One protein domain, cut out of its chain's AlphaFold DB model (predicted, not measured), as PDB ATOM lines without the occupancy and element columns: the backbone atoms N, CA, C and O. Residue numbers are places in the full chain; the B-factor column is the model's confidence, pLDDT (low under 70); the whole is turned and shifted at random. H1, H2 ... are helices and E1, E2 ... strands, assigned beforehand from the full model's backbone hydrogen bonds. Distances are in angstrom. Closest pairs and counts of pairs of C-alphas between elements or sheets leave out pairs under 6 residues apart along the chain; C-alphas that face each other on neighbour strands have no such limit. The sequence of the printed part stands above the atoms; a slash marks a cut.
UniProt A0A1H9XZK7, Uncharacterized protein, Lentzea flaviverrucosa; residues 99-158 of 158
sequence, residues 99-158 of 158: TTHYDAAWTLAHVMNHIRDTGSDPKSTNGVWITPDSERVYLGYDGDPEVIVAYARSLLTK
ATOM      1  N   THR A  99     124.279 144.272  76.385       93.50
ATOM      2  CA  THR A  99     122.835 144.000  76.397       93.50
ATOM      3  C   THR A  99     122.497 142.812  77.292       93.50
ATOM      4  O   THR A  99     121.654 142.943  78.164       93.50
ATOM      5  N   THR A 100     123.215 141.693  77.175       91.00
ATOM      6  CA  THR A 100     122.969 140.506  78.010       91.00
ATOM      7  C   THR A 100     123.173 140.791  79.498       91.00
ATOM      8  O   THR A 100     122.422 140.297  80.337       91.00
ATOM      9  N   HIS A 101     124.178 141.600  79.843       92.06
ATOM     10  CA  HIS A 101     124.407 142.015  81.228       92.06
ATOM     11  C   HIS A 101     123.325 142.969  81.734       92.06
ATOM     12  O   HIS A 101     122.884 142.833  82.875       92.06
ATOM     13  N   TYR A 102     122.888 143.906  80.891       93.50
ATOM     14  CA  TYR A 102     121.765 144.779  81.202       93.50
ATOM     15  C   TYR A 102     120.490 143.965  81.442       93.50
ATOM     16  O   TYR A 102     119.881 144.114  82.495       93.50
ATOM     17  N   ASP A 103     120.143 143.051  80.536       93.69
ATOM     18  CA  ASP A 103     118.946 142.212  80.632       93.69
ATOM     19  C   ASP A 103     118.976 141.330  81.886       93.69
ATOM     20  O   ASP A 103     117.968 141.203  82.582       93.69
ATOM     21  N   ALA A 104     120.138 140.757  82.223       94.00
ATOM     22  CA  ALA A 104     120.315 139.973  83.443       94.00
ATOM     23  C   ALA A 104     120.108 140.822  84.708       94.00
ATOM     24  O   ALA A 104     119.368 140.419  85.606       94.00
ATOM     25  N   ALA A 105     120.717 142.011  84.771       94.81
ATOM     26  CA  ALA A 105     120.560 142.926  85.901       94.81
ATOM     27  C   ALA A 105     119.119 143.447  86.023       94.81
ATOM     28  O   ALA A 105     118.565 143.494  87.121       94.81
ATOM     29  N   TRP A 106     118.498 143.794  84.897       95.81
ATOM     30  CA  TRP A 106     117.112 144.242  84.816       95.81
ATOM     31  C   TRP A 106     116.146 143.149  85.283       95.81
ATOM     32  O   TRP A 106     115.278 143.404  86.119       95.81
ATOM     33  N   THR A 107     116.351 141.913  84.823       96.62
ATOM     34  CA  THR A 107     115.573 140.739  85.237       96.62
ATOM     35  C   THR A 107     115.711 140.493  86.735       96.62
ATOM     36  O   THR A 107     114.708 140.364  87.437       96.62
ATOM     37  N   LEU A 108     116.947 140.474  87.248       97.19
ATOM     38  CA  LEU A 108     117.210 140.274  88.672       97.19
ATOM     39  C   LEU A 108     116.518 141.350  89.521       97.19
ATOM     40  O   LEU A 108     115.899 141.019  90.530       97.19
ATOM     41  N   ALA A 109     116.559 142.614  89.094       96.81
ATOM     42  CA  ALA A 109     115.885 143.708  89.786       96.81
ATOM     43  C   ALA A 109     114.358 143.516  89.844       96.81
ATOM     44  O   ALA A 109     113.768 143.715  90.906       96.81
ATOM     45  N   HIS A 110     113.718 143.080  88.753       97.31
ATOM     46  CA  HIS A 110     112.275 142.797  88.738       97.31
ATOM     47  C   HIS A 110     111.904 141.658  89.686       97.31
ATOM     48  O   HIS A 110     110.951 141.779  90.457       97.31
ATOM     49  N   VAL A 111     112.687 140.578  89.678       97.69
ATOM     50  CA  VAL A 111     112.490 139.446  90.593       97.69
ATOM     51  C   VAL A 111     112.664 139.886  92.050       97.69
ATOM     52  O   VAL A 111     111.809 139.594  92.883       97.69
ATOM     53  N   MET A 112     113.727 140.637  92.364       97.94
ATOM     54  CA  MET A 112     113.970 141.153  93.715       97.94
ATOM     55  C   MET A 112     112.849 142.083  94.189       97.94
ATOM     56  O   MET A 112     112.385 141.940  95.319       97.94
ATOM     57  N   ASN A 113     112.392 143.007  93.339       96.88
ATOM     58  CA  ASN A 113     111.287 143.907  93.662       96.88
ATOM     59  C   ASN A 113     110.004 143.117  93.941       96.88
ATOM     60  O   ASN A 113     109.375 143.328  94.971       96.88
ATOM     61  N   HIS A 114     109.660 142.139  93.102       97.06
ATOM     62  CA  HIS A 114     108.477 141.308  93.323       97.06
ATOM     63  C   HIS A 114     108.525 140.520  94.632       97.06
ATOM     64  O   HIS A 114     107.540 140.506  95.374       97.06
ATOM     65  N   ILE A 115     109.664 139.893  94.936       97.38
ATOM     66  CA  ILE A 115     109.845 139.151  96.188       97.38
ATOM     67  C   ILE A 115     109.728 140.100  97.381       97.38
ATOM     68  O   ILE A 115     109.069 139.761  98.362       97.38
ATOM     69  N   ARG A 116     110.324 141.293  97.302       96.69
ATOM     70  CA  ARG A 116     110.229 142.301  98.363       96.69
ATOM     71  C   ARG A 116     108.790 142.772  98.579       96.69
ATOM     72  O   ARG A 116     108.364 142.888  99.723       96.69
ATOM     73  N   ASP A 117     108.056 143.026  97.502       95.88
ATOM     74  CA  ASP A 117     106.740 143.661  97.568       95.88
ATOM     75  C   ASP A 117     105.627 142.658  97.924       95.88
ATOM     76  O   ASP A 117     104.623 143.029  98.531       95.88
ATOM     77  N   THR A 118     105.797 141.377  97.578       95.62
ATOM     78  CA  THR A 118     104.755 140.342  97.745       95.62
ATOM     79  C   THR A 118     105.127 139.210  98.704       95.62
ATOM     80  O   THR A 118     104.272 138.398  99.063       95.62
ATOM     81  N   GLY A 119     106.404 139.086  99.076       95.25
ATOM     82  CA  GLY A 119     106.954 137.944  99.818       95.25
ATOM     83  C   GLY A 119     107.053 136.638  99.013       95.25
ATOM     84  O   GLY A 119     107.636 135.661  99.492       95.25
ATOM     85  N   SER A 120     106.505 136.605  97.795       95.75
ATOM     86  CA  SER A 120     106.342 135.400  96.979       95.75
ATOM     87  C   SER A 120     107.326 135.351  95.810       95.75
ATOM     88  O   SER A 120     107.809 136.379  95.344       95.75
ATOM     89  N   ASP A 121     107.617 134.140  95.333       96.38
ATOM     90  CA  ASP A 121     108.457 133.940  94.149       96.38
ATOM     91  C   ASP A 121     107.652 134.154  92.856       96.38
ATOM     92  O   ASP A 121     106.488 133.733  92.782       96.38
ATOM     93  N   PRO A 122     108.262 134.748  91.812       95.88
ATOM     94  CA  PRO A 122     107.615 134.892  90.519       95.88
ATOM     95  C   PRO A 122     107.333 133.517  89.907       95.88
ATOM     96  O   PRO A 122     108.200 132.645  89.846       95.88
ATOM     97  N   LYS A 123     106.110 133.329  89.408       93.50
ATOM     98  CA  LYS A 123     105.720 132.103  88.701       93.50
ATOM     99  C   LYS A 123     105.921 132.291  87.206       93.50
ATOM    100  O   LYS A 123     105.204 133.071  86.579       93.50
ATOM    101  N   SER A 124     106.871 131.563  86.633       93.69
ATOM    102  CA  SER A 124     107.106 131.558  85.192       93.69
ATOM    103  C   SER A 124     106.452 130.363  84.503       93.69
ATOM    104  O   SER A 124     106.215 129.313  85.093       93.69
ATOM    105  N   THR A 125     106.133 130.534  83.223       92.62
ATOM    106  CA  THR A 125     105.729 129.462  82.309       92.62
ATOM    107  C   THR A 125     106.653 129.515  81.102       92.62
ATOM    108  O   THR A 125     106.793 130.570  80.485       92.62
ATOM    109  N   ASN A 126     107.303 128.393  80.775       90.69
ATOM    110  CA  ASN A 126     108.313 128.311  79.711       90.69
ATOM    111  C   ASN A 126     109.381 129.412  79.824       90.69
ATOM    112  O   ASN A 126     109.687 130.094  78.850       90.69
ATOM    113  N   GLY A 127     109.888 129.634  81.039       92.88
ATOM    114  CA  GLY A 127     110.945 130.613  81.273       92.88
ATOM    115  C   GLY A 127     110.508 132.075  81.245       92.88
ATOM    116  O   GLY A 127     111.342 132.956  81.395       92.88
ATOM    117  N   VAL A 128     109.218 132.373  81.073       96.19
ATOM    118  CA  VAL A 128     108.703 133.747  81.072       96.19
ATOM    119  C   VAL A 128     107.759 133.940  82.247       96.19
ATOM    120  O   VAL A 128     106.813 133.176  82.427       96.19
ATOM    121  N   TRP A 129     108.000 134.977  83.035       97.19
ATOM    122  CA  TRP A 129     107.084 135.457  84.059       97.19
ATOM    123  C   TRP A 129     106.334 136.684  83.531       97.19
ATOM    124  O   TRP A 129     106.930 137.582  82.940       97.19
ATOM    125  N   ILE A 130     105.011 136.688  83.710       96.75
ATOM    126  CA  ILE A 130     104.169 137.861  83.464       96.75
ATOM    127  C   ILE A 130     103.968 138.565  84.800       96.75
ATOM    128  O   ILE A 130     103.415 137.976  85.735       96.75
ATOM    129  N   THR A 131     104.445 139.797  84.898       94.00
ATOM    130  CA  THR A 131     104.337 140.608  86.110       94.00
ATOM    131  C   THR A 131     102.875 141.015  86.369       94.00
ATOM    132  O   THR A 131     102.034 140.937  85.468       94.00
ATOM    133  N   PRO A 132     102.527 141.467  87.591       89.62
ATOM    134  CA  PRO A 132     101.175 141.945  87.896       89.62
ATOM    135  C   PRO A 132     100.683 143.094  86.998       89.62
ATOM    136  O   PRO A 132      99.485 143.214  86.760       89.62
ATOM    137  N   ASP A 133     101.593 143.912  86.470       91.69
ATOM    138  CA  ASP A 133     101.343 145.000  85.517       91.69
ATOM    139  C   ASP A 133     101.423 144.563  84.040       91.69
ATOM    140  O   ASP A 133     101.407 145.394  83.137       91.69
ATOM    141  N   SER A 134     101.398 143.250  83.778       92.81
ATOM    142  CA  SER A 134     101.388 142.639  82.437       92.81
ATOM    143  C   SER A 134     102.674 142.812  81.620       92.81
ATOM    144  O   SER A 134     102.669 142.596  80.404       92.81
ATOM    145  N   GLU A 135     103.792 143.134  82.266       94.88
ATOM    146  CA  GLU A 135     105.113 143.109  81.646       94.88
ATOM    147  C   GLU A 135     105.638 141.669  81.516       94.88
ATOM    148  O   GLU A 135     105.327 140.776  82.307       94.88
ATOM    149  N   ARG A 136     106.429 141.420  80.467       96.31
ATOM    150  CA  ARG A 136     107.042 140.116  80.189       96.31
ATOM    151  C   ARG A 136     108.495 140.121  80.647       96.31
ATOM    152  O   ARG A 136     109.332 140.750  80.009       96.31
ATOM    153  N   VAL A 137     108.806 139.339  81.675       96.81
ATOM    154  CA  VAL A 137     110.167 139.173  82.202       96.81
ATOM    155  C   VAL A 137     110.672 137.773  81.854       96.81
ATOM    156  O   VAL A 137     110.060 136.768  82.223       96.81
ATOM    157  N   TYR A 138     111.784 137.685  81.126       95.81
ATOM    158  CA  TYR A 138     112.397 136.405  80.763       95.81
ATOM    159  C   TYR A 138     113.373 135.940  81.850       95.81
ATOM    160  O   TYR A 138     114.352 136.615  82.142       95.81
ATOM    161  N   LEU A 139     113.111 134.769  82.431       95.25
ATOM    162  CA  LEU A 139     113.871 134.164  83.528       95.25
ATOM    163  C   LEU A 139     114.820 133.037  83.074       95.25
ATOM    164  O   LEU A 139     115.392 132.355  83.918       95.25
ATOM    165  N   GLY A 140     114.993 132.818  81.768       91.06
ATOM    166  CA  GLY A 140     115.797 131.704  81.252       91.06
ATOM    167  C   GLY A 140     115.033 130.379  81.164       91.06
ATOM    168  O   GLY A 140     113.838 130.317  81.445       91.06
ATOM    169  N   TYR A 141     115.721 129.308  80.767       89.00
ATOM    170  CA  TYR A 141     115.164 127.949  80.669       89.00
ATOM    171  C   TYR A 141     115.872 127.001  81.651       89.00
ATOM    172  O   TYR A 141     116.834 127.389  82.304       89.00
ATOM    173  N   ASP A 142     115.394 125.759  81.765       85.31
ATOM    174  CA  ASP A 142     116.119 124.638  82.385       85.31
ATOM    175  C   ASP A 142     116.796 124.952  83.736       85.31
ATOM    176  O   ASP A 142     118.018 124.888  83.892       85.31
ATOM    177  N   GLY A 143     115.997 125.290  84.750       87.19
ATOM    178  CA  GLY A 143     116.503 125.559  86.098       87.19
ATOM    179  C   GLY A 143     117.059 126.975  86.305       87.19
ATOM    180  O   GLY A 143     117.465 127.310  87.418       87.19
ATOM    181  N   ASP A 144     117.147 127.804  85.257       93.44
ATOM    182  CA  ASP A 144     117.538 129.215  85.385       93.44
ATOM    183  C   ASP A 144     116.563 130.033  86.254       93.44
ATOM    184  O   ASP A 144     117.057 130.790  87.099       93.44
ATOM    185  N   PRO A 145     115.220 129.889  86.140       95.81
ATOM    186  CA  PRO A 145     114.292 130.642  86.982       95.81
ATOM    187  C   PRO A 145     114.544 130.438  88.480       95.81
ATOM    188  O   PRO A 145     114.608 131.404  89.239       95.81
ATOM    189  N   GLU A 146     114.757 129.194  88.902       95.25
ATOM    190  CA  GLU A 146     115.025 128.810  90.286       95.25
ATOM    191  C   GLU A 146     116.329 129.426  90.795       95.25
ATOM    192  O   GLU A 146     116.399 129.899  91.928       95.25
ATOM    193  N   VAL A 147     117.358 129.470  89.947       95.69
ATOM    194  CA  VAL A 147     118.644 130.092  90.274       95.69
ATOM    195  C   VAL A 147     118.509 131.597  90.445       95.69
ATOM    196  O   VAL A 147     119.041 132.143  91.410       95.69
ATOM    197  N   ILE A 148     117.820 132.278  89.526       97.06
ATOM    198  CA  ILE A 148     117.629 133.732  89.606       97.06
ATOM    199  C   ILE A 148     116.860 134.080  90.883       97.06
ATOM    200  O   ILE A 148     117.265 134.986  91.608       97.06
ATOM    201  N   VAL A 149     115.800 133.331  91.196       97.00
ATOM    202  CA  VAL A 149     115.009 133.509  92.422       97.00
ATOM    203  C   VAL A 149     115.841 133.236  93.675       97.00
ATOM    204  O   VAL A 149     115.844 134.055  94.596       97.00
ATOM    205  N   ALA A 150     116.588 132.131  93.719       96.69
ATOM    206  CA  ALA A 150     117.449 131.803  94.854       96.69
ATOM    207  C   ALA A 150     118.519 132.879  95.079       96.69
ATOM    208  O   ALA A 150     118.758 133.298  96.214       96.69
ATOM    209  N   TYR A 151     119.123 133.378  93.999       96.88
ATOM    210  CA  TYR A 151     120.113 134.443  94.074       96.88
ATOM    211  C   TYR A 151     119.491 135.758  94.543       96.88
ATOM    212  O   TYR A 151     120.007 136.361  95.484       96.88
ATOM    213  N   ALA A 152     118.337 136.148  93.995       97.38
ATOM    214  CA  ALA A 152     117.575 137.305  94.457       97.38
ATOM    215  C   ALA A 152     117.280 137.228  95.964       97.38
ATOM    216  O   ALA A 152     117.542 138.185  96.691       97.38
ATOM    217  N   ARG A 153     116.814 136.073  96.462       96.75
ATOM    218  CA  ARG A 153     116.583 135.860  97.900       96.75
ATOM    219  C   ARG A 153     117.863 136.010  98.714       96.75
ATOM    220  O   ARG A 153     117.836 136.702  99.724       96.75
ATOM    221  N   SER A 154     118.977 135.437  98.254       95.25
ATOM    222  CA  SER A 154     120.269 135.541  98.949       95.25
ATOM    223  C   SER A 154     120.756 136.987  99.112       95.25
ATOM    224  O   SER A 154     121.456 137.297 100.078       95.25
ATOM    225  N   LEU A 155     120.381 137.875  98.185       95.00
ATOM    226  CA  LEU A 155     120.699 139.301  98.246       95.00
ATOM    227  C   LEU A 155     119.755 140.075  99.173       95.00
ATOM    228  O   LEU A 155     120.182 141.055  99.770       95.00
ATOM    229  N   LEU A 156     118.498 139.642  99.304       95.00
ATOM    230  CA  LEU A 156     117.491 140.283 100.159       95.00
ATOM    231  C   LEU A 156     117.599 139.889 101.642       95.00
ATOM    232  O   LEU A 156     117.029 140.566 102.490       95.00
ATOM    233  N   THR A 157     118.288 138.790 101.960       85.50
ATOM    234  CA  THR A 157     118.487 138.303 103.338       85.50
ATOM    235  C   THR A 157     119.756 138.826 104.020       85.50
ATOM    236  O   THR A 157     120.020 138.442 105.158       85.50
ATOM    237  N   LYS A 158     120.564 139.631 103.323       61.31
ATOM    238  CA  LYS A 158     121.766 140.283 103.868       61.31
ATOM    239  C   LYS A 158     121.409 141.623 104.497       61.31
ATOM    240  O   LYS A 158     122.022 141.935 105.539       61.31
TER     241      LYS A 158
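This is residues 99 to 158 of the 158 residues of an uncharacterized protein of Lentzea flaviverrucosa (UniProt A0A1H9XZK7). What does the model look like? Two helices, H1 and H2, cross at a steep tilt, and a small antiparallel hairpin of two short strands, E1 and E2, lies beside residues 103 to 111 of H1, with E2 the strand nearer to H1 and E1 apart from H2. What is printed, and how is it built? The 60 printed residues hold two named helices and two named strands, in the order H1, E1, E2, H2, and the class is mostly helix. How does it fill space? It is compact and rounded, with a radius of gyration of the C-alphas of 10.7 A and spans of 28 by 24 by 21 A.

How do the strands pair? E1, residues 128 to 130, and E2, residues 136 to 138, form a hairpin, antiparallel at 153 degrees. N 129 and O 137 are 2.8 A apart and N 137 and O 129 are 2.9 A apart, both within hydrogen-bond range. Residues 124 to 125 make a short antiparallel pairing with residues 128 to 129 of E1. Which helix comes near this sheet? The closest C-alphas of E2 and H1, residues 99 to 118, are those of Val 137 and Thr 107, 6.4 A apart. How do the helices meet? H2, residues 144 to 156, touches residues 108 to 116 of H1, closest at the C-alphas of Met 112 and Ala 152, 5.3 A apart. The two run the same way at a steep tilt of 63 degrees. E1 and H2 are apart. Are the helix backbones complete? In H1 and H2 every O i to N i+4 pair is within hydrogen-bond range.

Where are the strands? E1 is 6.6 A long from first to last C-alpha, beginning at C-alpha 128 (108.703, 133.747, 81.072), and E2 is 6.5 A long. Where are the helices? H1 runs 28.2 A from C-alpha 99 at (122.835, 144.000, 76.397), and H2 runs 18.5 A to C-alpha 156 at (117.491, 140.283, 100.159).

How far does it reach? The two C-alphas farthest apart, those of Asn 126 and Lys 158, are 30.1 A apart. Is anything cut or long? The printed part has no cut; the links E1 to E2 and E2 to H2 are tight, and H1 to E1 is short. Where is confidence low? Of the printed part, with a mean pLDDT of 94.0, residue 158 alone is under 70.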